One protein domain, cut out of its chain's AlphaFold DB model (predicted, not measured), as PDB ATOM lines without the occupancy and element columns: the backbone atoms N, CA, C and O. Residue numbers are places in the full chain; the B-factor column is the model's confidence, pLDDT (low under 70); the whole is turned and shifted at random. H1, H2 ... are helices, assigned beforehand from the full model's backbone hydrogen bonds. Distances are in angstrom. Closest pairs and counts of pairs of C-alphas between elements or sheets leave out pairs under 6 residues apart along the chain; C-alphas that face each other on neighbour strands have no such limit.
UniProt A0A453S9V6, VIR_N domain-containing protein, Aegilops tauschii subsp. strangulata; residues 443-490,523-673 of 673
ATOM      1  N   ALA A 443     140.373 146.874  28.810       88.81
ATOM      2  CA  ALA A 443     140.019 148.125  28.151       88.81
ATOM      3  C   ALA A 443     141.261 148.923  27.737       88.81
ATOM      4  O   ALA A 443     141.368 149.334  26.582       88.81
ATOM      5  N   VAL A 444     142.228 149.082  28.643       88.50
ATOM      6  CA  VAL A 444     143.474 149.810  28.371       88.50
ATOM      7  C   VAL A 444     144.302 149.098  27.314       88.50
ATOM      8  O   VAL A 444     144.768 149.745  26.378       88.50
ATOM      9  N   ILE A 445     144.422 147.768  27.386       87.62
ATOM     10  CA  ILE A 445     145.124 146.992  26.358       87.62
ATOM     11  C   ILE A 445     144.491 147.240  24.988       87.62
ATOM     12  O   ILE A 445     145.222 147.507  24.040       87.62
ATOM     13  N   LYS A 446     143.158 147.229  24.856       85.19
ATOM     14  CA  LYS A 446     142.468 147.533  23.582       85.19
ATOM     15  C   LYS A 446     142.673 148.971  23.096       85.19
ATOM     16  O   LYS A 446     142.687 149.202  21.888       85.19
ATOM     17  N   VAL A 447     142.837 149.933  24.000       82.75
ATOM     18  CA  VAL A 447     143.154 151.324  23.641       82.75
ATOM     19  C   VAL A 447     144.606 151.455  23.160       82.75
ATOM     20  O   VAL A 447     144.844 152.112  22.148       82.75
ATOM     21  N   VAL A 448     145.562 150.814  23.843       81.06
ATOM     22  CA  VAL A 448     147.011 150.970  23.607       81.06
ATOM     23  C   VAL A 448     147.534 150.086  22.461       81.06
ATOM     24  O   VAL A 448     148.366 150.528  21.675       81.06
ATOM     25  N   SER A 449     147.043 148.848  22.328       75.50
ATOM     26  CA  SER A 449     147.512 147.862  21.327       75.50
ATOM     27  C   SER A 449     147.120 148.174  19.878       75.50
ATOM     28  O   SER A 449     147.711 147.624  18.950       75.50
ATOM     29  N   ASN A 450     146.166 149.081  19.657       61.56
ATOM     30  CA  ASN A 450     145.748 149.498  18.322       61.56
ATOM     31  C   ASN A 450     146.559 150.744  17.874       61.56
ATOM     32  O   ASN A 450     146.281 151.862  18.305       61.56
ATOM     33  N   LEU A 451     147.525 150.601  16.957       57.34
ATOM     34  CA  LEU A 451     148.325 151.691  16.339       57.34
ATOM     35  C   LEU A 451     148.164 151.702  14.799       57.34
ATOM     36  O   LEU A 451     148.003 150.625  14.227       57.34
ATOM     37  N   PRO A 452     148.372 152.834  14.091       51.78
ATOM     38  CA  PRO A 452     147.851 154.184  14.291       51.78
ATOM     39  C   PRO A 452     146.695 154.468  13.302       51.78
ATOM     40  O   PRO A 452     146.832 154.294  12.092       51.78
ATOM     41  N   SER A 453     145.564 154.966  13.792       51.44
ATOM     42  CA  SER A 453     144.754 155.899  13.005       51.44
ATOM     43  C   SER A 453     144.924 157.256  13.670       51.44
ATOM     44  O   SER A 453     144.748 157.348  14.884       51.44
ATOM     45  N   ASP A 454     145.262 158.289  12.898       53.59
ATOM     46  CA  ASP A 454     145.348 159.679  13.386       53.59
ATOM     47  C   ASP A 454     143.998 160.193  13.935       53.59
ATOM     48  O   ASP A 454     143.925 161.257  14.545       53.59
ATOM     49  N   GLU A 455     142.928 159.409  13.771       57.00
ATOM     50  CA  GLU A 455     141.596 159.665  14.300       57.00
ATOM     51  C   GLU A 455     141.239 158.714  15.457       57.00
ATOM     52  O   GLU A 455     141.397 157.489  15.373       57.00
ATOM     53  N   LEU A 456     140.699 159.297  16.534       62.94
ATOM     54  CA  LEU A 456     139.984 158.604  17.608       62.94
ATOM     55  C   LEU A 456     138.766 157.876  17.013       62.94
ATOM     56  O   LEU A 456     137.727 158.489  16.769       62.94
ATOM     57  N   SER A 457     138.872 156.566  16.780       68.19
ATOM     58  CA  SER A 457     137.711 155.776  16.358       68.19
ATOM     59  C   SER A 457     136.646 155.732  17.463       68.19
ATOM     60  O   SER A 457     136.968 155.759  18.655       68.19
ATOM     61  N   ALA A 458     135.370 155.621  17.078       68.75
ATOM     62  CA  ALA A 458     134.253 155.503  18.024       68.75
ATOM     63  C   ALA A 458     134.455 154.344  19.023       68.75
ATOM     64  O   ALA A 458     134.148 154.480  20.209       68.75
ATOM     65  N   ASP A 459     135.067 153.248  18.568       71.12
ATOM     66  CA  ASP A 459     135.390 152.095  19.408       71.12
ATOM     67  C   ASP A 459     136.405 152.449  20.509       71.12
ATOM     68  O   ASP A 459     136.212 152.067  21.662       71.12
ATOM     69  N   ARG A 460     137.448 153.243  20.217       75.31
ATOM     70  CA  ARG A 460     138.432 153.675  21.233       75.31
ATOM     71  C   ARG A 460     137.807 154.572  22.293       75.31
ATOM     72  O   ARG A 460     138.089 154.391  23.473       75.31
ATOM     73  N   VAL A 461     136.941 155.500  21.884       78.38
ATOM     74  CA  VAL A 461     136.199 156.358  22.822       78.38
ATOM     75  C   VAL A 461     135.323 155.503  23.739       78.38
ATOM     76  O   VAL A 461     135.299 155.732  24.944       78.38
ATOM     77  N   SER A 462     134.672 154.462  23.206       83.19
ATOM     78  CA  SER A 462     133.866 153.545  24.022       83.19
ATOM     79  C   SER A 462     134.698 152.797  25.076       83.19
ATOM     80  O   SER A 462     134.273 152.693  26.228       83.19
ATOM     81  N   PHE A 463     135.915 152.356  24.733       85.56
ATOM     82  CA  PHE A 463     136.824 151.715  25.688       85.56
ATOM     83  C   PHE A 463     137.387 152.694  26.725       85.56
ATOM     84  O   PHE A 463     137.570 152.300  27.873       85.56
ATOM     85  N   LEU A 464     137.618 153.961  26.361       86.75
ATOM     86  CA  LEU A 464     138.029 155.009  27.304       86.75
ATOM     87  C   LEU A 464     136.922 155.346  28.309       86.75
ATOM     88  O   LEU A 464     137.193 155.409  29.504       86.75
ATOM     89  N   ILE A 465     135.672 155.497  27.855       87.62
ATOM     90  CA  ILE A 465     134.514 155.699  28.745       87.62
ATOM     91  C   ILE A 465     134.398 154.525  29.718       87.62
ATOM     92  O   ILE A 465     134.227 154.716  30.923       87.62
ATOM     93  N   PHE A 466     134.533 153.305  29.200       88.06
ATOM     94  CA  PHE A 466     134.499 152.106  30.021       88.06
ATOM     95  C   PHE A 466     135.641 152.094  31.052       88.06
ATOM     96  O   PHE A 466     135.380 151.918  32.239       88.06
ATOM     97  N   ALA A 467     136.882 152.387  30.648       89.31
ATOM     98  CA  ALA A 467     138.022 152.488  31.561       89.31
ATOM     99  C   ALA A 467     137.836 153.576  32.638       89.31
ATOM    100  O   ALA A 467     138.144 153.322  33.800       89.31
ATOM    101  N   SER A 468     137.288 154.747  32.279       91.00
ATOM    102  CA  SER A 468     136.937 155.818  33.229       91.00
ATOM    103  C   SER A 468     135.948 155.316  34.285       91.00
ATOM    104  O   SER A 468     136.174 155.467  35.487       91.00
ATOM    105  N   SER A 469     134.888 154.625  33.852       91.06
ATOM    106  CA  SER A 469     133.872 154.093  34.766       91.06
ATOM    107  C   SER A 469     134.427 153.041  35.737       91.06
ATOM    108  O   SER A 469     134.120 153.082  36.929       91.06
ATOM    109  N   GLU A 470     135.295 152.146  35.259       93.12
ATOM    110  CA  GLU A 470     135.927 151.115  36.089       93.12
ATOM    111  C   GLU A 470     136.929 151.739  37.085       93.12
ATOM    112  O   GLU A 470     136.957 151.347  38.252       93.12
ATOM    113  N   LEU A 471     137.684 152.776  36.692       91.69
ATOM    114  CA  LEU A 471     138.567 153.530  37.598       91.69
ATOM    115  C   LEU A 471     137.797 154.264  38.704       91.69
ATOM    116  O   LEU A 471     138.222 154.266  39.863       91.69
ATOM    117  N   ALA A 472     136.655 154.868  38.370       89.00
ATOM    118  CA  ALA A 472     135.808 155.539  39.351       89.00
ATOM    119  C   ALA A 472     135.270 154.549  40.401       89.00
ATOM    120  O   ALA A 472     135.276 154.848  41.598       89.00
ATOM    121  N   GLU A 473     134.846 153.354  39.980       89.81
ATOM    122  CA  GLU A 473     134.425 152.280  40.887       89.81
ATOM    123  C   GLU A 473     135.596 151.725  41.715       89.81
ATOM    124  O   GLU A 473     135.457 151.528  42.924       89.81
ATOM    125  N   MET A 474     136.777 151.557  41.114       89.31
ATOM    126  CA  MET A 474     137.995 151.146  41.819       89.31
ATOM    127  C   MET A 474     138.366 152.131  42.936       89.31
ATOM    128  O   MET A 474     138.626 151.713  44.065       89.31
ATOM    129  N   SER A 475     138.327 153.439  42.658       84.12
ATOM    130  CA  SER A 475     138.589 154.494  43.649       84.12
ATOM    131  C   SER A 475     137.608 154.440  44.826       84.12
ATOM    132  O   SER A 475     138.007 154.621  45.979       84.12
ATOM    133  N   LYS A 476     136.327 154.133  44.572       84.06
ATOM    134  CA  LYS A 476     135.331 153.926  45.638       84.06
ATOM    135  C   LYS A 476     135.660 152.697  46.478       84.06
ATOM    136  O   LYS A 476     135.640 152.794  47.700       84.06
ATOM    137  N   LEU A 477     135.984 151.566  45.850       80.69
ATOM    138  CA  LEU A 477     136.287 150.333  46.576       80.69
ATOM    139  C   LEU A 477     137.526 150.479  47.460       80.69
ATOM    140  O   LEU A 477     137.446 150.134  48.630       80.69
ATOM    141  N   ILE A 478     138.609 151.088  46.969       77.56
ATOM    142  CA  ILE A 478     139.821 151.328  47.778       77.56
ATOM    143  C   ILE A 478     139.504 152.153  49.036       77.56
ATOM    144  O   ILE A 478     140.067 151.890  50.095       77.56
ATOM    145  N   LYS A 479     138.565 153.106  48.949       69.69
ATOM    146  CA  LYS A 479     138.108 153.916  50.093       69.69
ATOM    147  C   LYS A 479     137.173 153.158  51.046       69.69
ATOM    148  O   LYS A 479     137.093 153.518  52.216       69.69
ATOM    149  N   ILE A 480     136.445 152.154  50.554       63.84
ATOM    150  CA  ILE A 480     135.473 151.349  51.320       63.84
ATOM    151  C   ILE A 480     136.131 150.118  51.962       63.84
ATOM    152  O   ILE A 480     135.582 149.568  52.915       63.84
ATOM    153  N   CYS A 481     137.297 149.689  51.473       55.78
ATOM    154  CA  CYS A 481     138.050 148.544  51.982       55.78
ATOM    155  C   CYS A 481     138.664 148.829  53.365       55.78
ATOM    156  O   CYS A 481     139.868 149.010  53.511       55.78
ATOM    157  N   GLY A 482     137.803 148.853  54.378       56.34
ATOM    158  CA  GLY A 482     138.129 148.798  55.796       56.34
ATOM    159  C   GLY A 482     137.316 147.696  56.486       56.34
ATOM    160  O   GLY A 482     136.526 147.004  55.834       56.34
ATOM    161  N   PRO A 483     137.509 147.487  57.799       55.94
ATOM    162  CA  PRO A 483     136.791 146.463  58.539       55.94
ATOM    163  C   PRO A 483     135.295 146.565  58.376       55.94
ATOM    164  O   PRO A 483     134.705 147.614  58.621       55.94
ATOM    165  N   ILE A 484     134.674 145.434  58.045       64.31
ATOM    166  CA  ILE A 484     133.237 145.289  58.217       64.31
ATOM    167  C   ILE A 484     133.007 145.233  59.716       64.31
ATOM    168  O   ILE A 484     133.217 144.207  60.369       64.31
ATOM    169  N   GLU A 485     132.661 146.390  60.260       60.72
ATOM    170  CA  GLU A 485     132.473 146.555  61.683       60.72
ATOM    171  C   GLU A 485     131.391 145.605  62.195       60.72
ATOM    172  O   GLU A 485     130.389 145.336  61.526       60.72
ATOM    173  N   ASP A 486     131.598 145.095  63.407       61.75
ATOM    174  CA  ASP A 486     130.549 144.382  64.121       61.75
ATOM    175  C   ASP A 486     129.546 145.406  64.674       61.75
ATOM    176  O   ASP A 486     129.934 146.245  65.503       61.75
ATOM    177  N   PRO A 487     128.279 145.385  64.205       65.25
ATOM    178  CA  PRO A 487     127.239 146.266  64.714       65.25
ATOM    179  C   PRO A 487     126.732 145.822  66.095       65.25
ATOM    180  O   PRO A 487     125.827 146.458  66.637       65.25
ATOM    181  N   SER A 488     127.260 144.732  66.670       63.16
ATOM    182  CA  SER A 488     126.837 144.245  67.978       63.16
ATOM    183  C   SER A 488     127.056 145.300  69.078       63.16
ATOM    184  O   SER A 488     128.085 145.989  69.107       63.16
ATOM    185  N   PRO A 489     126.118 145.418  70.040       61.66
ATOM    186  CA  PRO A 489     126.272 146.319  71.184       61.66
ATOM    187  C   PRO A 489     127.571 146.079  71.967       61.66
ATOM    188  O   PRO A 489     128.159 147.014  72.503       61.66
ATOM    189  N   GLU A 490     128.046 144.833  71.998       63.56
ATOM    190  CA  GLU A 490     129.281 144.422  72.667       63.56
ATOM    191  C   GLU A 490     130.533 144.961  71.963       63.56
ATOM    192  O   GLU A 490     131.447 145.463  72.622       63.56
ATOM    193  N   LEU A 523     143.318 158.416  56.398       52.81
ATOM    194  CA  LEU A 523     142.575 157.167  56.209       52.81
ATOM    195  C   LEU A 523     142.950 156.237  57.368       52.81
ATOM    196  O   LEU A 523     144.100 155.839  57.510       52.81
ATOM    197  N   GLN A 524     141.986 155.992  58.258       52.09
ATOM    198  CA  GLN A 524     142.225 155.333  59.544       52.09
ATOM    199  C   GLN A 524     142.641 153.865  59.366       52.09
ATOM    200  O   GLN A 524     143.153 153.248  60.297       52.09
ATOM    201  N   PHE A 525     142.425 153.325  58.167       59.69
ATOM    202  CA  PHE A 525     142.666 151.940  57.817       59.69
ATOM    203  C   PHE A 525     143.708 151.855  56.709       59.69
ATOM    204  O   PHE A 525     143.612 152.538  55.687       59.69
ATOM    205  N   ASP A 526     144.695 150.992  56.929       66.00
ATOM    206  CA  ASP A 526     145.611 150.572  55.883       66.00
ATOM    207  C   ASP A 526     144.839 149.853  54.772       66.00
ATOM    208  O   ASP A 526     143.915 149.080  55.029       66.00
ATOM    209  N   THR A 527     145.226 150.098  53.519       70.31
ATOM    210  CA  THR A 527     144.697 149.339  52.385       70.31
ATOM    211  C   THR A 527     145.105 147.877  52.525       70.31
ATOM    212  O   THR A 527     146.261 147.573  52.834       70.31
ATOM    213  N   ASP A 528     144.159 146.978  52.280       75.62
ATOM    214  CA  ASP A 528     144.376 145.537  52.338       75.62
ATOM    215  C   ASP A 528     145.526 145.094  51.415       75.62
ATOM    216  O   ASP A 528     145.478 145.267  50.194       75.62
ATOM    217  N   SER A 529     146.547 144.472  52.013       76.06
ATOM    218  CA  SER A 529     147.709 143.906  51.316       76.06
ATOM    219  C   SER A 529     147.337 142.942  50.183       76.06
ATOM    220  O   SER A 529     147.999 142.944  49.149       76.06
ATOM    221  N   CYS A 530     146.244 142.183  50.319       78.38
ATOM    222  CA  CYS A 530     145.783 141.266  49.278       78.38
ATOM    223  C   CYS A 530     145.264 142.024  48.047       78.38
ATOM    224  O   CYS A 530     145.447 141.581  46.916       78.38
ATOM    225  N   LEU A 531     144.627 143.184  48.234       83.69
ATOM    226  CA  LEU A 531     144.202 144.025  47.110       83.69
ATOM    227  C   LEU A 531     145.413 144.633  46.412       83.69
ATOM    228  O   LEU A 531     145.481 144.620  45.186       83.69
ATOM    229  N   LEU A 532     146.395 145.099  47.186       86.06
ATOM    230  CA  LEU A 532     147.647 145.644  46.664       86.06
ATOM    231  C   LEU A 532     148.417 144.596  45.838       86.06
ATOM    232  O   LEU A 532     148.862 144.898  44.730       86.06
ATOM    233  N   SER A 533     148.481 143.335  46.284       85.31
ATOM    234  CA  SER A 533     149.085 142.257  45.483       85.31
ATOM    235  C   SER A 533     148.324 141.973  44.185       85.31
ATOM    236  O   SER A 533     148.947 141.664  43.170       85.31
ATOM    237  N   LEU A 534     146.993 142.123  44.167       87.88
ATOM    238  CA  LEU A 534     146.203 141.982  42.937       87.88
ATOM    239  C   LEU A 534     146.434 143.153  41.965       87.88
ATOM    240  O   LEU A 534     146.556 142.913  40.764       87.88
ATOM    241  N   ILE A 535     146.557 144.393  42.470       89.56
ATOM    242  CA  ILE A 535     146.954 145.581  41.679       89.56
ATOM    243  C   ILE A 535     148.295 145.328  40.981       89.56
ATOM    244  O   ILE A 535     148.434 145.604  39.786       89.56
ATOM    245  N   GLN A 536     149.259 144.771  41.718       88.75
ATOM    246  CA  GLN A 536     150.566 144.391  41.183       88.75
ATOM    247  C   GLN A 536     150.457 143.298  40.119       88.75
ATOM    248  O   GLN A 536     151.024 143.439  39.040       88.75
ATOM    249  N   GLU A 537     149.727 142.216  40.402       86.44
ATOM    250  CA  GLU A 537     149.606 141.068  39.497       86.44
ATOM    251  C   GLU A 537     149.003 141.446  38.137       86.44
ATOM    252  O   GLU A 537     149.404 140.884  37.119       86.44
ATOM    253  N   ARG A 538     148.076 142.412  38.103       88.19
ATOM    254  CA  ARG A 538     147.467 142.911  36.858       88.19
ATOM    255  C   ARG A 538     148.225 144.058  36.193       88.19
ATOM    256  O   ARG A 538     147.772 144.564  35.172       88.19
ATOM    257  N   GLY A 539     149.359 144.486  36.749       87.44
ATOM    258  CA  GLY A 539     150.175 145.540  36.149       87.44
ATOM    259  C   GLY A 539     149.442 146.878  36.026       87.44
ATOM    260  O   GLY A 539     149.613 147.577  35.028       87.44
ATOM    261  N   PHE A 540     148.636 147.244  37.030       92.19
ATOM    262  CA  PHE A 540     147.837 148.474  37.013       92.19
ATOM    263  C   PHE A 540     148.672 149.725  36.712       92.19
ATOM    264  O   PHE A 540     148.370 150.433  35.757       92.19
ATOM    265  N   PHE A 541     149.746 149.980  37.474       91.00
ATOM    266  CA  PHE A 541     150.550 151.196  37.302       91.00
ATOM    267  C   PHE A 541     151.245 151.288  35.939       91.00
ATOM    268  O   PHE A 541     151.104 152.333  35.304       91.00
ATOM    269  N   PRO A 542     151.928 150.238  35.428       91.00
ATOM    270  CA  PRO A 542     152.474 150.276  34.073       91.00
ATOM    271  C   PRO A 542     151.414 150.554  32.999       91.00
ATOM    272  O   PRO A 542     151.662 151.333  32.081       91.00
ATOM    273  N   LEU A 543     150.219 149.961  33.119       90.94
ATOM    274  CA  LEU A 543     149.120 150.184  32.174       90.94
ATOM    275  C   LEU A 543     148.562 151.609  32.263       90.94
ATOM    276  O   LEU A 543     148.338 152.242  31.232       90.94
ATOM    277  N   SER A 544     148.377 152.137  33.473       92.19
ATOM    278  CA  SER A 544     147.952 153.521  33.689       92.19
ATOM    279  C   SER A 544     148.983 154.519  33.159       92.19
ATOM    280  O   SER A 544     148.604 155.468  32.479       92.19
ATOM    281  N   ALA A 545     150.278 154.278  33.380       90.06
ATOM    282  CA  ALA A 545     151.351 155.115  32.847       90.06
ATOM    283  C   ALA A 545     151.390 155.082  31.311       90.06
ATOM    284  O   ALA A 545     151.525 156.127  30.670       90.06
ATOM    285  N   ALA A 546     151.207 153.903  30.706       88.69
ATOM    286  CA  ALA A 546     151.109 153.753  29.254       88.69
ATOM    287  C   ALA A 546     149.880 154.474  28.673       88.69
ATOM    288  O   ALA A 546     149.965 155.059  27.594       88.69
ATOM    289  N   LEU A 547     148.750 154.463  29.389       88.06
ATOM    290  CA  LEU A 547     147.542 155.187  28.998       88.06
ATOM    291  C   LEU A 547     147.748 156.706  29.059       88.06
ATOM    292  O   LEU A 547     147.432 157.388  28.087       88.06
ATOM    293  N   LEU A 548     148.308 157.220  30.159       87.06
ATOM    294  CA  LEU A 548     148.592 158.649  30.345       87.06
ATOM    295  C   LEU A 548     149.638 159.170  29.350       87.06
ATOM    296  O   LEU A 548     149.521 160.290  28.865       87.06
ATOM    297  N   SER A 549     150.609 158.333  28.982       83.62
ATOM    298  CA  SER A 549     151.653 158.671  28.000       83.62
ATOM    299  C   SER A 549     151.217 158.454  26.542       83.62
ATOM    300  O   SER A 549     152.004 158.653  25.616       83.62
ATOM    301  N   SER A 550     149.987 157.988  26.307       79.56
ATOM    302  CA  SER A 550     149.499 157.669  24.966       79.56
ATOM    303  C   SER A 550     149.271 158.941  24.139       79.56
ATOM    304  O   SER A 550     148.652 159.884  24.632       79.56
ATOM    305  N   PRO A 551     149.637 158.977  22.840       69.81
ATOM    306  CA  PRO A 551     149.375 160.129  21.969       69.81
ATOM    307  C   PRO A 551     147.877 160.441  21.814       69.81
ATOM    308  O   PRO A 551     147.514 161.566  21.477       69.81
ATOM    309  N   VAL A 552     147.002 159.474  22.119       66.50
ATOM    310  CA  VAL A 552     145.545 159.666  22.196       66.50
ATOM    311  C   VAL A 552     145.179 160.756  23.213       66.50
ATOM    312  O   VAL A 552     144.223 161.493  22.986       66.50
ATOM    313  N   MET A 553     145.971 160.908  24.282       62.91
ATOM    314  CA  MET A 553     145.791 161.953  25.291       62.91
ATOM    315  C   MET A 553     146.048 163.356  24.735       62.91
ATOM    316  O   MET A 553     145.338 164.298  25.071       62.91
ATOM    317  N   HIS A 554     147.036 163.490  23.849       63.88
ATOM    318  CA  HIS A 554     147.449 164.773  23.276       63.88
ATOM    319  C   HIS A 554     146.620 165.195  22.050       63.88
ATOM    320  O   HIS A 554     146.609 166.373  21.700       63.88
ATOM    321  N   LEU A 555     145.931 164.250  21.399       60.69
ATOM    322  CA  LEU A 555     145.098 164.481  20.207       60.69
ATOM    323  C   LEU A 555     143.606 164.685  20.528       60.69
ATOM    324  O   LEU A 555     142.834 165.085  19.655       60.69
ATOM    325  N   ALA A 556     143.178 164.390  21.756       60.50
ATOM    326  CA  ALA A 556     141.780 164.479  22.152       60.50
ATOM    327  C   ALA A 556     141.289 165.935  22.213       60.50
ATOM    328  O   ALA A 556     141.878 166.788  22.872       60.50
ATOM    329  N   SER A 557     140.161 166.210  21.553       65.62
ATOM    330  CA  SER A 557     139.468 167.501  21.612       65.62
ATOM    331  C   SER A 557     137.982 167.303  21.933       65.62
ATOM    332  O   SER A 557     137.392 166.271  21.605       65.62
ATOM    333  N   GLY A 558     137.373 168.274  22.623       73.81
ATOM    334  CA  GLY A 558     135.962 168.209  23.022       73.81
ATOM    335  C   GLY A 558     135.670 167.109  24.065       73.81
ATOM    336  O   GLY A 558     136.452 166.960  25.002       73.81
ATOM    337  N   PRO A 559     134.586 166.314  23.923       71.69
ATOM    338  CA  PRO A 559     134.158 165.319  24.921       71.69
ATOM    339  C   PRO A 559     135.204 164.245  25.254       71.69
ATOM    340  O   PRO A 559     135.233 163.714  26.360       71.69
ATOM    341  N   ALA A 560     136.091 163.925  24.307       70.81
ATOM    342  CA  ALA A 560     137.182 162.988  24.549       70.81
ATOM    343  C   ALA A 560     138.193 163.538  25.569       70.81
ATOM    344  O   ALA A 560     138.708 162.774  26.374       70.81
ATOM    345  N   ALA A 561     138.443 164.853  25.581       77.25
ATOM    346  CA  ALA A 561     139.340 165.474  26.554       77.25
ATOM    347  C   ALA A 561     138.751 165.439  27.976       77.25
ATOM    348  O   ALA A 561     139.488 165.224  28.933       77.25
ATOM    349  N   GLU A 562     137.428 165.578  28.118       82.50
ATOM    350  CA  GLU A 562     136.736 165.466  29.412       82.50
ATOM    351  C   GLU A 562     136.897 164.063  30.015       82.50
ATOM    352  O   GLU A 562     137.333 163.937  31.157       82.50
ATOM    353  N   ILE A 563     136.662 163.011  29.222       83.75
ATOM    354  CA  ILE A 563     136.833 161.610  29.651       83.75
ATOM    355  C   ILE A 563     138.275 161.342  30.108       83.75
ATOM    356  O   ILE A 563     138.514 160.634  31.083       83.75
ATOM    357  N   LEU A 564     139.259 161.914  29.419       82.38
ATOM    358  CA  LEU A 564     140.664 161.734  29.773       82.38
ATOM    359  C   LEU A 564     141.059 162.496  31.041       82.38
ATOM    360  O   LEU A 564     141.860 161.988  31.830       82.38
ATOM    361  N   MET A 565     140.479 163.674  31.277       84.88
ATOM    362  CA  MET A 565     140.631 164.372  32.556       84.88
ATOM    363  C   MET A 565     140.017 163.569  33.707       84.88
ATOM    364  O   MET A 565     140.617 163.498  34.776       84.88
ATOM    365  N   GLU A 566     138.868 162.917  33.499       87.56
ATOM    366  CA  GLU A 566     138.265 162.021  34.498       87.56
ATOM    367  C   GLU A 566     139.153 160.810  34.806       87.56
ATOM    368  O   GLU A 566     139.348 160.468  35.976       87.56
ATOM    369  N   ILE A 567     139.731 160.183  33.776       89.88
ATOM    370  CA  ILE A 567     140.691 159.079  33.925       89.88
ATOM    371  C   ILE A 567     141.905 159.538  34.735       89.88
ATOM    372  O   ILE A 567     142.282 158.880  35.704       89.88
ATOM    373  N   THR A 568     142.484 160.684  34.369       89.75
ATOM    374  CA  THR A 568     143.670 161.242  35.036       89.75
ATOM    375  C   THR A 568     143.367 161.557  36.501       89.75
ATOM    376  O   THR A 568     144.048 161.050  37.387       89.75
ATOM    377  N   SER A 569     142.266 162.262  36.774       89.31
ATOM    378  CA  SER A 569     141.788 162.567  38.131       89.31
ATOM    379  C   SER A 569     141.510 161.306  38.963       89.31
ATOM    380  O   SER A 569     141.806 161.249  40.158       89.31
ATOM    381  N   SER A 570     140.992 160.244  38.338       90.94
ATOM    382  CA  SER A 570     140.754 158.967  39.021       90.94
ATOM    383  C   SER A 570     142.061 158.264  39.396       90.94
ATOM    384  O   SER A 570     142.183 157.777  40.521       90.94
ATOM    385  N   ILE A 571     143.050 158.250  38.495       91.62
ATOM    386  CA  ILE A 571     144.394 157.709  38.758       91.62
ATOM    387  C   ILE A 571     145.083 158.515  39.865       91.62
ATOM    388  O   ILE A 571     145.592 157.927  40.820       91.62
ATOM    389  N   GLU A 572     145.036 159.847  39.794       90.69
ATOM    390  CA  GLU A 572     145.538 160.743  40.838       90.69
ATOM    391  C   GLU A 572     144.873 160.447  42.185       90.69
ATOM    392  O   GLU A 572     145.556 160.273  43.193       90.69
ATOM    393  N   SER A 573     143.543 160.305  42.222       88.94
ATOM    394  CA  SER A 573     142.826 159.980  43.455       88.94
ATOM    395  C   SER A 573     143.251 158.629  44.030       88.94
ATOM    396  O   SER A 573     143.274 158.501  45.256       88.94
ATOM    397  N   ILE A 574     143.537 157.623  43.200       89.94
ATOM    398  CA  ILE A 574     144.014 156.309  43.657       89.94
ATOM    399  C   ILE A 574     145.429 156.441  44.230       89.94
ATOM    400  O   ILE A 574     145.661 155.997  45.354       89.94
ATOM    401  N   LEU A 575     146.341 157.111  43.519       90.50
ATOM    402  CA  LEU A 575     147.710 157.365  43.979       90.50
ATOM    403  C   LEU A 575     147.734 158.108  45.311       90.50
ATOM    404  O   LEU A 575     148.370 157.650  46.256       90.50
ATOM    405  N   LEU A 576     146.988 159.213  45.418       88.88
ATOM    406  CA  LEU A 576     146.903 159.951  46.670       88.88
ATOM    407  C   LEU A 576     146.346 159.056  47.780       88.88
ATOM    408  O   LEU A 576     146.937 159.020  48.853       88.88
ATOM    409  N   SER A 577     145.280 158.284  47.527       86.00
ATOM    410  CA  SER A 577     144.708 157.365  48.530       86.00
ATOM    411  C   SER A 577     145.739 156.363  49.061       86.00
ATOM    412  O   SER A 577     145.748 156.095  50.259       86.00
ATOM    413  N   LEU A 578     146.634 155.859  48.204       87.31
ATOM    414  CA  LEU A 578     147.727 154.969  48.606       87.31
ATOM    415  C   LEU A 578     148.819 155.694  49.407       87.31
ATOM    416  O   LEU A 578     149.382 155.110  50.324       87.31
ATOM    417  N   LEU A 579     149.101 156.965  49.112       87.31
ATOM    418  CA  LEU A 579     150.033 157.779  49.905       87.31
ATOM    419  C   LEU A 579     149.483 158.132  51.299       87.31
ATOM    420  O   LEU A 579     150.266 158.389  52.211       87.31
ATOM    421  N   PHE A 580     148.156 158.148  51.482       80.12
ATOM    422  CA  PHE A 580     147.524 158.398  52.787       80.12
ATOM    423  C   PHE A 580     147.607 157.225  53.763       80.12
ATOM    424  O   PHE A 580     147.361 157.442  54.952       80.12
ATOM    425  N   CYS A 581     147.915 156.014  53.296       76.75
ATOM    426  CA  CYS A 581     148.016 154.822  54.133       76.75
ATOM    427  C   CYS A 581     149.450 154.274  54.168       76.75
ATOM    428  O   CYS A 581     150.232 154.421  53.227       76.75
ATOM    429  N   ARG A 582     149.814 153.621  55.276       77.00
ATOM    430  CA  ARG A 582     151.157 153.057  55.459       77.00
ATOM    431  C   ARG A 582     151.376 151.890  54.503       77.00
ATOM    432  O   ARG A 582     152.448 151.793  53.902       77.00
ATOM    433  N   SER A 583     150.381 151.014  54.364       77.94
ATOM    434  CA  SER A 583     150.467 149.862  53.459       77.94
ATOM    435  C   SER A 583     150.586 150.284  51.993       77.94
ATOM    436  O   SER A 583     151.381 149.697  51.263       77.94
ATOM    437  N   GLY A 584     149.875 151.337  51.575       84.06
ATOM    438  CA  GLY A 584     149.960 151.892  50.225       84.06
ATOM    439  C   GLY A 584     151.310 152.550  49.941       84.06
ATOM    440  O   GLY A 584     151.914 152.260  48.911       84.06
ATOM    441  N   LEU A 585     151.848 153.349  50.870       84.94
ATOM    442  CA  LEU A 585     153.190 153.926  50.729       84.94
ATOM    443  C   LEU A 585     154.274 152.837  50.654       84.94
ATOM    444  O   LEU A 585     155.144 152.890  49.787       84.94
ATOM    445  N   SER A 586     154.209 151.827  51.529       82.94
ATOM    446  CA  SER A 586     155.132 150.681  51.504       82.94
ATOM    447  C   SER A 586     155.024 149.889  50.197       82.94
ATOM    448  O   SER A 586     156.041 149.498  49.626       82.94
ATOM    449  N   PHE A 587     153.809 149.715  49.675       85.06
ATOM    450  CA  PHE A 587     153.567 149.072  48.389       85.06
ATOM    451  C   PHE A 587     154.173 149.847  47.214       85.06
ATOM    452  O   PHE A 587     154.873 149.247  46.401       85.06
ATOM    453  N   LEU A 588     153.983 151.168  47.147       87.81
ATOM    454  CA  LEU A 588     154.591 152.003  46.106       87.81
ATOM    455  C   LEU A 588     156.128 151.936  46.159       87.81
ATOM    456  O   LEU A 588     156.781 151.741  45.135       87.81
ATOM    457  N   LEU A 589     156.713 151.991  47.360       84.50
ATOM    458  CA  LEU A 589     158.160 151.837  47.559       84.50
ATOM    459  C   LEU A 589     158.684 150.447  47.163       84.50
ATOM    460  O   LEU A 589     159.841 150.322  46.767       84.50
ATOM    461  N   SER A 590     157.853 149.402  47.247       82.81
ATOM    462  CA  SER A 590     158.233 148.041  46.841       82.81
ATOM    463  C   SER A 590     158.343 147.857  45.320       82.81
ATOM    464  O   SER A 590     158.973 146.902  44.866       82.81
ATOM    465  N   GLN A 591     157.760 148.769  44.532       81.94
ATOM    466  CA  GLN A 591     157.750 148.737  43.067       81.94
ATOM    467  C   GLN A 591     158.277 150.056  42.491       81.94
ATOM    468  O   GLN A 591     157.506 150.840  41.926       81.94
ATOM    469  N   PRO A 592     159.587 150.319  42.622       81.88
ATOM    470  CA  PRO A 592     160.164 151.603  42.246       81.88
ATOM    471  C   PRO A 592     160.000 151.894  40.751       81.88
ATOM    472  O   PRO A 592     159.560 152.981  40.402       81.88
ATOM    473  N   GLU A 593     160.225 150.905  39.881       84.25
ATOM    474  CA  GLU A 593     160.111 151.054  38.420       84.25
ATOM    475  C   GLU A 593     158.681 151.412  37.977       84.25
ATOM    476  O   GLU A 593     158.463 152.343  37.205       84.25
ATOM    477  N   ALA A 594     157.675 150.694  38.488       85.88
ATOM    478  CA  ALA A 594     156.277 150.944  38.137       85.88
ATOM    479  C   ALA A 594     155.785 152.297  38.674       85.88
ATOM    480  O   ALA A 594     155.018 152.996  38.008       85.88
ATOM    481  N   THR A 595     156.246 152.667  39.871       86.88
ATOM    482  CA  THR A 595     155.915 153.943  40.507       86.88
ATOM    483  C   THR A 595     156.626 155.117  39.823       86.88
ATOM    484  O   THR A 595     156.046 156.190  39.677       86.88
ATOM    485  N   GLU A 596     157.848 154.920  39.330       85.75
ATOM    486  CA  GLU A 596     158.562 155.905  38.515       85.75
ATOM    487  C   GLU A 596     157.800 156.227  37.236       85.75
ATOM    488  O   GLU A 596     157.541 157.392  36.944       85.75
ATOM    489  N   LEU A 597     157.386 155.193  36.499       87.62
ATOM    490  CA  LEU A 597     156.677 155.356  35.233       87.62
ATOM    491  C   LEU A 597     155.401 156.183  35.393       87.62
ATOM    492  O   LEU A 597     155.132 157.059  34.571       87.62
ATOM    493  N   ILE A 598     154.625 155.937  36.455       89.69
ATOM    494  CA  ILE A 598     153.399 156.700  36.688       89.69
ATOM    495  C   ILE A 598     153.701 158.146  37.103       89.69
ATOM    496  O   ILE A 598     153.053 159.060  36.596       89.69
ATOM    497  N   VAL A 599     154.722 158.387  37.933       87.75
ATOM    498  CA  VAL A 599     155.145 159.748  38.310       87.75
ATOM    499  C   VAL A 599     155.624 160.529  37.085       87.75
ATOM    500  O   VAL A 599     155.173 161.652  36.872       87.75
ATOM    501  N   LEU A 600     156.460 159.924  36.240       85.75
ATOM    502  CA  LEU A 600     156.937 160.537  34.998       85.75
ATOM    503  C   LEU A 600     155.795 160.820  34.019       85.75
ATOM    504  O   LEU A 600     155.809 161.851  33.360       85.75
ATOM    505  N   SER A 601     154.781 159.952  33.950       86.62
ATOM    506  CA  SER A 601     153.611 160.189  33.092       86.62
ATOM    507  C   SER A 601     152.727 161.356  33.555       86.62
ATOM    508  O   SER A 601     151.977 161.908  32.756       86.62
ATOM    509  N   LEU A 602     152.814 161.742  34.834       84.94
ATOM    510  CA  LEU A 602     152.098 162.886  35.409       84.94
ATOM    511  C   LEU A 602     152.920 164.185  35.346       84.94
ATOM    512  O   LEU A 602     152.355 165.280  35.313       84.94
ATOM    513  N   GLN A 603     154.250 164.076  35.346       77.69
ATOM    514  CA  GLN A 603     155.175 165.198  35.229       77.69
ATOM    515  C   GLN A 603     155.424 165.514  33.747       77.69
ATOM    516  O   GLN A 603     156.282 164.918  33.102       77.69
ATOM    517  N   ASP A 604     154.704 166.491  33.192       64.25
ATOM    518  CA  ASP A 604     155.097 167.068  31.901       64.25
ATOM    519  C   ASP A 604     156.561 167.531  31.973       64.25
ATOM    520  O   ASP A 604     156.968 168.131  32.966       64.25
ATOM    521  N   GLY A 605     157.344 167.321  30.908       57.00
ATOM    522  CA  GLY A 605     158.784 167.633  30.842       57.00
ATOM    523  C   GLY A 605     159.178 169.118  30.965       57.00
ATOM    524  O   GLY A 605     160.252 169.507  30.510       57.00
ATOM    525  N   LYS A 606     158.311 169.970  31.521       56.12
ATOM    526  CA  LYS A 606     158.609 171.345  31.917       56.12
ATOM    527  C   LYS A 606     159.028 171.364  33.384       56.12
ATOM    528  O   LYS A 606     158.229 171.046  34.259       56.12
ATOM    529  N   ASP A 607     160.251 171.822  33.637       53.97
ATOM    530  CA  ASP A 607     160.763 172.088  34.982       53.97
ATOM    531  C   ASP A 607     159.898 173.160  35.671       53.97
ATOM    532  O   ASP A 607     160.058 174.360  35.447       53.97
ATOM    533  N   MET A 608     158.942 172.732  36.494       54.34
ATOM    534  CA  MET A 608     158.247 173.618  37.424       54.34
ATOM    535  C   MET A 608     159.161 173.910  38.615       54.34
ATOM    536  O   MET A 608     159.909 173.045  39.076       54.34
ATOM    537  N   ASN A 609     159.085 175.133  39.142       56.22
ATOM    538  CA  ASN A 609     159.774 175.483  40.377       56.22
ATOM    539  C   ASN A 609     159.266 174.569  41.502       56.22
ATOM    540  O   ASN A 609     158.117 174.681  41.924       56.22
ATOM    541  N   LYS A 610     160.139 173.693  42.019       59.12
ATOM    542  CA  LYS A 610     159.859 172.755  43.127       59.12
ATOM    543  C   LYS A 610     159.471 173.442  44.451       59.12
ATOM    544  O   LYS A 610     159.250 172.765  45.445       59.12
ATOM    545  N   THR A 611     159.415 174.773  44.473       55.25
ATOM    546  CA  THR A 611     159.228 175.616  45.657       55.25
ATOM    547  C   THR A 611     157.761 175.834  46.041       55.25
ATOM    548  O   THR A 611     157.500 176.298  47.143       55.25
ATOM    549  N   GLU A 612     156.795 175.507  45.172       60.91
ATOM    550  CA  GLU A 612     155.359 175.689  45.439       60.91
ATOM    551  C   GLU A 612     154.576 174.407  45.112       60.91
ATOM    552  O   GLU A 612     153.952 174.279  44.061       60.91
ATOM    553  N   CYS A 613     154.623 173.423  46.012       69.44
ATOM    554  CA  CYS A 613     153.791 172.224  45.931       69.44
ATOM    555  C   CYS A 613     152.675 172.297  46.983       69.44
ATOM    556  O   CYS A 613     152.929 172.586  48.155       69.44
ATOM    557  N   ILE A 614     151.428 172.037  46.582       82.12
ATOM    558  CA  ILE A 614     150.325 171.907  47.539       82.12
ATOM    559  C   ILE A 614     150.527 170.663  48.412       82.12
ATOM    560  O   ILE A 614     151.091 169.657  47.988       82.12
ATOM    561  N   THR A 615     150.040 170.700  49.652       83.38
ATOM    562  CA  THR A 615     150.162 169.537  50.546       83.38
ATOM    563  C   THR A 615     149.321 168.356  50.050       83.38
ATOM    564  O   THR A 615     148.231 168.552  49.507       83.38
ATOM    565  N   LEU A 616     149.769 167.123  50.332       84.12
ATOM    566  CA  LEU A 616     149.025 165.878  50.065       84.12
ATOM    567  C   LEU A 616     147.563 165.970  50.542       84.12
ATOM    568  O   LEU A 616     146.629 165.624  49.821       84.12
ATOM    569  N   ARG A 617     147.358 166.519  51.747       80.62
ATOM    570  CA  ARG A 617     146.038 166.755  52.350       80.62
ATOM    571  C   ARG A 617     145.171 167.702  51.538       80.62
ATOM    572  O   ARG A 617     143.983 167.445  51.370       80.62
ATOM    573  N   HIS A 618     145.748 168.793  51.055       82.69
ATOM    574  CA  HIS A 618     145.016 169.756  50.250       82.69
ATOM    575  C   HIS A 618     144.605 169.151  48.903       82.69
ATOM    576  O   HIS A 618     143.425 169.210  48.559       82.69
ATOM    577  N   ALA A 619     145.535 168.487  48.209       85.50
ATOM    578  CA  ALA A 619     145.273 167.823  46.933       85.50
ATOM    579  C   ALA A 619     144.159 166.769  47.048       85.50
ATOM    580  O   ALA A 619     143.211 166.753  46.265       85.50
ATOM    581  N   PHE A 620     144.199 165.943  48.093       82.62
ATOM    582  CA  PHE A 620     143.165 164.937  48.333       82.62
ATOM    583  C   PHE A 620     141.788 165.536  48.599       82.62
ATOM    584  O   PHE A 620     140.787 165.045  48.077       82.62
ATOM    585  N   VAL A 621     141.718 166.614  49.386       81.56
ATOM    586  CA  VAL A 621     140.452 167.308  49.649       81.56
ATOM    587  C   VAL A 621     139.889 167.914  48.365       81.56
ATOM    588  O   VAL A 621     138.681 167.811  48.147       81.56
ATOM    589  N   LEU A 622     140.731 168.501  47.511       83.00
ATOM    590  CA  LEU A 622     140.307 169.037  46.218       83.00
ATOM    591  C   LEU A 622     139.706 167.938  45.333       83.00
ATOM    592  O   LEU A 622     138.533 168.049  44.971       83.00
ATOM    593  N   LEU A 623     140.438 166.841  45.102       82.25
ATOM    594  CA  LEU A 623     139.947 165.712  44.299       82.25
ATOM    595  C   LEU A 623     138.675 165.088  44.892       82.25
ATOM    596  O   LEU A 623     137.726 164.797  44.169       82.25
ATOM    597  N   SER A 624     138.596 164.938  46.220       76.94
ATOM    598  CA  SER A 624     137.407 164.378  46.886       76.94
ATOM    599  C   SER A 624     136.142 165.226  46.707       76.94
ATOM    600  O   SER A 624     135.032 164.698  46.742       76.94
ATOM    601  N   LYS A 625     136.305 166.539  46.503       80.50
ATOM    602  CA  LYS A 625     135.216 167.489  46.247       80.50
ATOM    603  C   LYS A 625     134.927 167.673  44.753       80.50
ATOM    604  O   LYS A 625     134.075 168.488  44.412       80.50
ATOM    605  N   GLY A 626     135.618 166.935  43.883       79.06
ATOM    606  CA  GLY A 626     135.481 167.033  42.432       79.06
ATOM    607  C   GLY A 626     136.227 168.215  41.809       79.06
ATOM    608  O   GLY A 626     135.958 168.551  40.660       79.06
ATOM    609  N   PHE A 627     137.143 168.861  42.539       83.44
ATOM    610  CA  PHE A 627     138.052 169.848  41.954       83.44
ATOM    611  C   PHE A 627     139.253 169.147  41.325       83.44
ATOM    612  O   PHE A 627     139.750 168.163  41.866       83.44
ATOM    613  N   PHE A 628     139.750 169.688  40.216       80.12
ATOM    614  CA  PHE A 628     140.941 169.180  39.542       80.12
ATOM    615  C   PHE A 628     142.215 169.665  40.238       80.12
ATOM    616  O   PHE A 628     142.336 170.849  40.559       80.12
ATOM    617  N   CYS A 629     143.163 168.752  40.435       83.56
ATOM    618  CA  CYS A 629     144.557 169.098  40.697       83.56
ATOM    619  C   CYS A 629     145.315 169.092  39.370       83.56
ATOM    620  O   CYS A 629     144.871 168.475  38.400       83.56
ATOM    621  N   ARG A 630     146.447 169.795  39.292       85.00
ATOM    622  CA  ARG A 630     147.307 169.639  38.117       85.00
ATOM    623  C   ARG A 630     148.028 168.287  38.219       85.00
ATOM    624  O   ARG A 630     148.615 168.032  39.274       85.00
ATOM    625  N   PRO A 631     148.076 167.465  37.156       85.81
ATOM    626  CA  PRO A 631     148.784 166.182  37.190       85.81
ATOM    627  C   PRO A 631     150.230 166.302  37.668       85.81
ATOM    628  O   PRO A 631     150.693 165.515  38.493       85.81
ATOM    629  N   GLN A 632     150.910 167.376  37.263       85.56
ATOM    630  CA  GLN A 632     152.286 167.657  37.659       85.56
ATOM    631  C   GLN A 632     152.408 167.900  39.175       85.56
ATOM    632  O   GLN A 632     153.392 167.486  39.784       85.56
ATOM    633  N   GLU A 633     151.409 168.527  39.809       86.50
ATOM    634  CA  GLU A 633     151.377 168.719  41.267       86.50
ATOM    635  C   GLU A 633     151.244 167.375  41.986       86.50
ATOM    636  O   GLU A 633     151.989 167.117  42.927       86.50
ATOM    637  N   VAL A 634     150.362 166.488  41.516       88.38
ATOM    638  CA  VAL A 634     150.202 165.140  42.086       88.38
ATOM    639  C   VAL A 634     151.466 164.299  41.890       88.38
ATOM    640  O   VAL A 634     151.889 163.604  42.818       88.38
ATOM    641  N   GLY A 635     152.120 164.412  40.731       87.69
ATOM    642  CA  GLY A 635     153.423 163.801  40.470       87.69
ATOM    643  C   GLY A 635     154.498 164.274  41.455       87.69
ATOM    644  O   GLY A 635     155.201 163.448  42.032       87.69
ATOM    645  N   MET A 636     154.591 165.585  41.717       85.06
ATOM    646  CA  MET A 636     155.525 166.148  42.707       85.06
ATOM    647  C   MET A 636     155.216 165.693  44.139       85.06
ATOM    648  O   MET A 636     156.135 165.320  44.869       85.06
ATOM    649  N   ILE A 637     153.939 165.685  44.544       87.69
ATOM    650  CA  ILE A 637     153.517 165.182  45.861       87.69
ATOM    651  C   ILE A 637     153.965 163.730  46.022       87.69
ATOM    652  O   ILE A 637     154.550 163.375  47.045       87.69
ATOM    653  N   THR A 638     153.707 162.904  45.010       88.50
ATOM    654  CA  THR A 638     154.050 161.480  45.019       88.50
ATOM    655  C   THR A 638     155.560 161.285  45.129       88.50
ATOM    656  O   THR A 638     156.016 160.584  46.028       88.50
ATOM    657  N   GLU A 639     156.345 161.973  44.299       86.62
ATOM    658  CA  GLU A 639     157.811 161.943  44.356       86.62
ATOM    659  C   GLU A 639     158.347 162.344  45.738       86.62
ATOM    660  O   GLU A 639     159.202 161.654  46.293       86.62
ATOM    661  N   LEU A 640     157.830 163.431  46.318       86.19
ATOM    662  CA  LEU A 640     158.255 163.919  47.629       86.19
ATOM    663  C   LEU A 640     158.021 162.866  48.721       86.19
ATOM    664  O   LEU A 640     158.926 162.569  49.499       86.19
ATOM    665  N   HIS A 641     156.829 162.266  48.763       86.62
ATOM    666  CA  HIS A 641     156.477 161.273  49.784       86.62
ATOM    667  C   HIS A 641     157.272 159.976  49.624       86.62
ATOM    668  O   HIS A 641     157.660 159.374  50.625       86.62
ATOM    669  N   LEU A 642     157.576 159.569  48.389       86.56
ATOM    670  CA  LEU A 642     158.440 158.417  48.129       86.56
ATOM    671  C   LEU A 642     159.885 158.681  48.556       86.56
ATOM    672  O   LEU A 642     160.501 157.800  49.151       86.56
ATOM    673  N   LYS A 643     160.414 159.892  48.343       84.25
ATOM    674  CA  LYS A 643     161.745 160.275  48.849       84.25
ATOM    675  C   LYS A 643     161.800 160.265  50.370       84.25
ATOM    676  O   LYS A 643     162.718 159.675  50.932       84.25
ATOM    677  N   VAL A 644     160.794 160.834  51.039       85.62
ATOM    678  CA  VAL A 644     160.682 160.764  52.507       85.62
ATOM    679  C   VAL A 644     160.614 159.311  52.972       85.62
ATOM    680  O   VAL A 644     161.327 158.931  53.897       85.62
ATOM    681  N   GLY A 645     159.790 158.484  52.322       83.56
ATOM    682  CA  GLY A 645     159.657 157.065  52.639       83.56
ATOM    683  C   GLY A 645     160.961 156.285  52.452       83.56
ATOM    684  O   GLY A 645     161.343 155.521  53.334       83.56
ATOM    685  N   SER A 646     161.679 156.521  51.351       82.50
ATOM    686  CA  SER A 646     162.989 155.920  51.063       82.50
ATOM    687  C   SER A 646     164.051 156.354  52.080       82.50
ATOM    688  O   SER A 646     164.746 155.511  52.648       82.50
ATOM    689  N   ALA A 647     164.126 157.649  52.395       82.25
ATOM    690  CA  ALA A 647     165.043 158.178  53.401       82.25
ATOM    691  C   ALA A 647     164.734 157.623  54.803       82.25
ATOM    692  O   ALA A 647     165.640 157.176  55.501       82.25
ATOM    693  N   ALA A 648     163.460 157.550  55.198       82.31
ATOM    694  CA  ALA A 648     163.051 156.925  56.456       82.31
ATOM    695  C   ALA A 648     163.414 155.430  56.499       82.31
ATOM    696  O   ALA A 648     163.891 154.933  57.516       82.31
ATOM    697  N   ASN A 649     163.242 154.717  55.386       77.62
ATOM    698  CA  ASN A 649     163.637 153.319  55.267       77.62
ATOM    699  C   ASN A 649     165.154 153.148  55.437       77.62
ATOM    700  O   ASN A 649     165.608 152.314  56.216       77.62
ATOM    701  N   ARG A 650     165.954 153.987  54.772       78.38
ATOM    702  CA  ARG A 650     167.415 154.008  54.928       78.38
ATOM    703  C   ARG A 650     167.815 154.307  56.366       78.38
ATOM    704  O   ARG A 650     168.650 153.595  56.908       78.38
ATOM    705  N   LEU A 651     167.159 155.264  57.022       80.69
ATOM    706  CA  LEU A 651     167.405 155.578  58.431       80.69
ATOM    707  C   LEU A 651     167.225 154.350  59.339       80.69
ATOM    708  O   LEU A 651     168.020 154.146  60.250       80.69
ATOM    709  N   LEU A 652     166.206 153.524  59.075       77.12
ATOM    710  CA  LEU A 652     165.944 152.288  59.821       77.12
ATOM    711  C   LEU A 652     166.930 151.156  59.490       77.12
ATOM    712  O   LEU A 652     167.156 150.283  60.324       77.12
ATOM    713  N   ALA A 653     167.490 151.146  58.278       77.75
ATOM    714  CA  ALA A 653     168.444 150.132  57.829       77.75
ATOM    715  C   ALA A 653     169.882 150.394  58.308       77.75
ATOM    716  O   ALA A 653     170.689 149.463  58.372       77.75
ATOM    717  N   VAL A 654     170.220 151.655  58.590       77.88
ATOM    718  CA  VAL A 654     171.588 152.080  58.896       77.88
ATOM    719  C   VAL A 654     172.037 151.541  60.263       77.88
ATOM    720  O   VAL A 654     171.342 151.733  61.264       77.88
ATOM    721  N   PRO A 655     173.215 150.892  60.356       75.44
ATOM    722  CA  PRO A 655     173.740 150.427  61.632       75.44
ATOM    723  C   PRO A 655     174.066 151.609  62.562       75.44
ATOM    724  O   PRO A 655     174.524 152.660  62.094       75.44
ATOM    725  N   PRO A 656     173.895 151.449  63.889       66.94
ATOM    726  CA  PRO A 656     174.273 152.485  64.842       66.94
ATOM    727  C   PRO A 656     175.781 152.759  64.706       66.94
ATOM    728  O   PRO A 656     176.581 151.828  64.807       66.94
ATOM    729  N   ASN A 657     176.151 154.029  64.483       68.06
ATOM    730  CA  ASN A 657     177.514 154.564  64.260       68.06
ATOM    731  C   ASN A 657     178.017 154.674  62.801       68.06
ATOM    732  O   ASN A 657     179.222 154.810  62.596       68.06
ATOM    733  N   SER A 658     177.142 154.651  61.791       75.69
ATOM    734  CA  SER A 658     177.519 154.993  60.406       75.69
ATOM    735  C   SER A 658     177.330 156.485  60.101       75.69
ATOM    736  O   SER A 658     176.300 157.063  60.455       75.69
ATOM    737  N   ASP A 659     178.269 157.082  59.356       77.69
ATOM    738  CA  ASP A 659     178.148 158.442  58.801       77.69
ATOM    739  C   ASP A 659     176.927 158.587  57.874       77.69
ATOM    740  O   ASP A 659     176.406 159.686  57.683       77.69
ATOM    741  N   GLU A 660     176.420 157.475  57.327       76.69
ATOM    742  CA  GLU A 660     175.206 157.434  56.505       76.69
ATOM    743  C   GLU A 660     173.976 157.985  57.240       76.69
ATOM    744  O   GLU A 660     173.108 158.593  56.616       76.69
ATOM    745  N   LEU A 661     173.926 157.866  58.570       79.56
ATOM    746  CA  LEU A 661     172.829 158.402  59.372       79.56
ATOM    747  C   LEU A 661     172.748 159.933  59.274       79.56
ATOM    748  O   LEU A 661     171.659 160.488  59.141       79.56
ATOM    749  N   LEU A 662     173.896 160.619  59.284       79.81
ATOM    750  CA  LEU A 662     173.955 162.075  59.131       79.81
ATOM    751  C   LEU A 662     173.546 162.504  57.719       79.81
ATOM    752  O   LEU A 662     172.848 163.504  57.567       79.81
ATOM    753  N   TRP A 663     173.921 161.727  56.700       79.94
ATOM    754  CA  TRP A 663     173.520 161.980  55.315       79.94
ATOM    755  C   TRP A 663     172.012 161.825  55.108       79.94
ATOM    756  O   TRP A 663     171.395 162.685  54.485       79.94
ATOM    757  N   VAL A 664     171.406 160.780  55.677       80.06
ATOM    758  CA  VAL A 664     169.953 160.561  55.613       80.06
ATOM    759  C   VAL A 664     169.192 161.649  56.377       80.06
ATOM    760  O   VAL A 664     168.179 162.148  55.891       80.06
ATOM    761  N   LEU A 665     169.683 162.074  57.547       81.00
ATOM    762  CA  LEU A 665     169.090 163.196  58.284       81.00
ATOM    763  C   LEU A 665     169.200 164.514  57.509       81.00
ATOM    764  O   LEU A 665     168.238 165.276  57.473       81.00
ATOM    765  N   TRP A 666     170.337 164.772  56.860       81.00
ATOM    766  CA  TRP A 666     170.507 165.948  56.007       81.00
ATOM    767  C   TRP A 666     169.542 165.935  54.819       81.00
ATOM    768  O   TRP A 666     168.931 166.959  54.523       81.00
ATOM    769  N   GLU A 667     169.359 164.781  54.173       80.62
ATOM    770  CA  GLU A 667     168.387 164.595  53.093       80.62
ATOM    771  C   GLU A 667     166.954 164.873  53.569       80.62
ATOM    772  O   GLU A 667     166.242 165.649  52.938       80.62
ATOM    773  N   LEU A 668     166.551 164.338  54.726       81.00
ATOM    774  CA  LEU A 668     165.244 164.630  55.327       81.00
ATOM    775  C   LEU A 668     165.080 166.117  55.668       81.00
ATOM    776  O   LEU A 668     164.027 166.695  55.400       81.00
ATOM    777  N   CYS A 669     166.117 166.761  56.210       78.56
ATOM    778  CA  CYS A 669     166.110 168.201  56.458       78.56
ATOM    779  C   CYS A 669     165.985 169.003  55.156       78.56
ATOM    780  O   CYS A 669     165.244 169.983  55.123       78.56
ATOM    781  N   ALA A 670     166.674 168.596  54.090       77.44
ATOM    782  CA  ALA A 670     166.599 169.238  52.784       77.44
ATOM    783  C   ALA A 670     165.224 169.059  52.126       77.44
ATOM    784  O   ALA A 670     164.755 169.987  51.490       77.44
ATOM    785  N   ILE A 671     164.574 167.905  52.306       75.94
ATOM    786  CA  ILE A 671     163.206 167.647  51.828       75.94
ATOM    787  C   ILE A 671     162.165 168.443  52.632       75.94
ATOM    788  O   ILE A 671     161.123 168.814  52.100       75.94
ATOM    789  N   SER A 672     162.422 168.680  53.924       73.75
ATOM    790  CA  SER A 672     161.517 169.441  54.797       73.75
ATOM    791  C   SER A 672     161.528 170.954  54.552       73.75
ATOM    792  O   SER A 672     160.573 171.629  54.937       73.75
ATOM    793  N   ARG A 673     162.622 171.471  53.982       67.12
ATOM    794  CA  ARG A 673     162.798 172.877  53.601       67.12
ATOM    795  C   ARG A 673     162.251 173.094  52.202       67.12
ATOM    796  O   ARG A 673     161.656 174.172  51.999       67.12
TER     797      ARG A 673
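This is residues 443 to 490 and 523 to 673 of the 673 residues of the protein "VIR_N domain-containing protein" of Aegilops tauschii subsp. strangulata (UniProt A0A453S9V6). Look first for a compact body round two long helices, H6 and H10: H2 runs side by side with H6, and H10 packs beside H6 with its residues 631 to 641 and then runs on past it. H4 and H8 pack side by side with H8 on H10, H7 crosses H10, H9 packs on H6, and H11 folds back on the far part of H10 as a helical hairpin, while residues 484 to 490 stick out. The printed part has 199 residues with eleven named helices, H1 to H11 in order along the chain, and no named strand: the class is all helix. It is compact, with a radius of gyration of the C-alphas of 18.9 A, and spans 63 by 55 by 31 A.

Start at H10, residues 631 to 653. With residues 631 to 641 alone it touches H6, residues 559 to 579, the same way at a shallow tilt of 19 degrees; the closest C-alphas are those of Glu 572 and Val 634, 6.5 A apart. H6 also touches H2, residues 458 to 480: they run the same way at a shallow tilt of 26 degrees, and the closest C-alphas are those of Ser 468 and Ile 567, 5.0 A apart. H9, residues 616 to 624, touches H6 with C-alphas 576 and 620 closest, 6.4 A. H8, residues 592 to 602, touches H10 opposite ways, closest at C-alphas 599 and 635, 4.9 A. H4, residues 540 to 548, touches H8 at C-alphas 545 and 598, 4.6 A. H1, residues 443 to 448, touches H2, closest at C-alphas 443 and 463, 5.4 A, and touches H4. H7, residues 582 to 590, stands about perpendicular to H10 at 88 degrees, and they touch at C-alphas 589 and 642, 6.6 A. H3, residues 529 to 537, and H7 only just touch, with 3 pairs of C-alphas within 8 A. H5, residues 551 to 555, is close to but not clearly touching H6. H11, residues 660 to 672, forms a hairpin with H10, closest at C-alphas 647 and 664, 5.9 A. In all eleven helices every O i to N i+4 pair is within hydrogen-bond range.

Find C-alpha 458 at (134.253, 155.503, 18.024); from there H2 runs 33.6 A. H6 is 30.5 A long, and H10 runs 32.7 A from C-alpha 631 at (148.784, 166.182, 37.190). H11 ends at C-alpha 672, (161.517, 169.441, 54.797).

The C-alphas of Ala 458 and Asn 657 are the two farthest apart, 63.3 A. Residues 491 to 522 are not printed, and C-alphas 490 and 523 are 24.7 A apart across the cut. The link H8 to H9 is long. Mean pLDDT of the printed part is 78.6; 45 residues are under 70, among them 479 to 490 and 604 to 613.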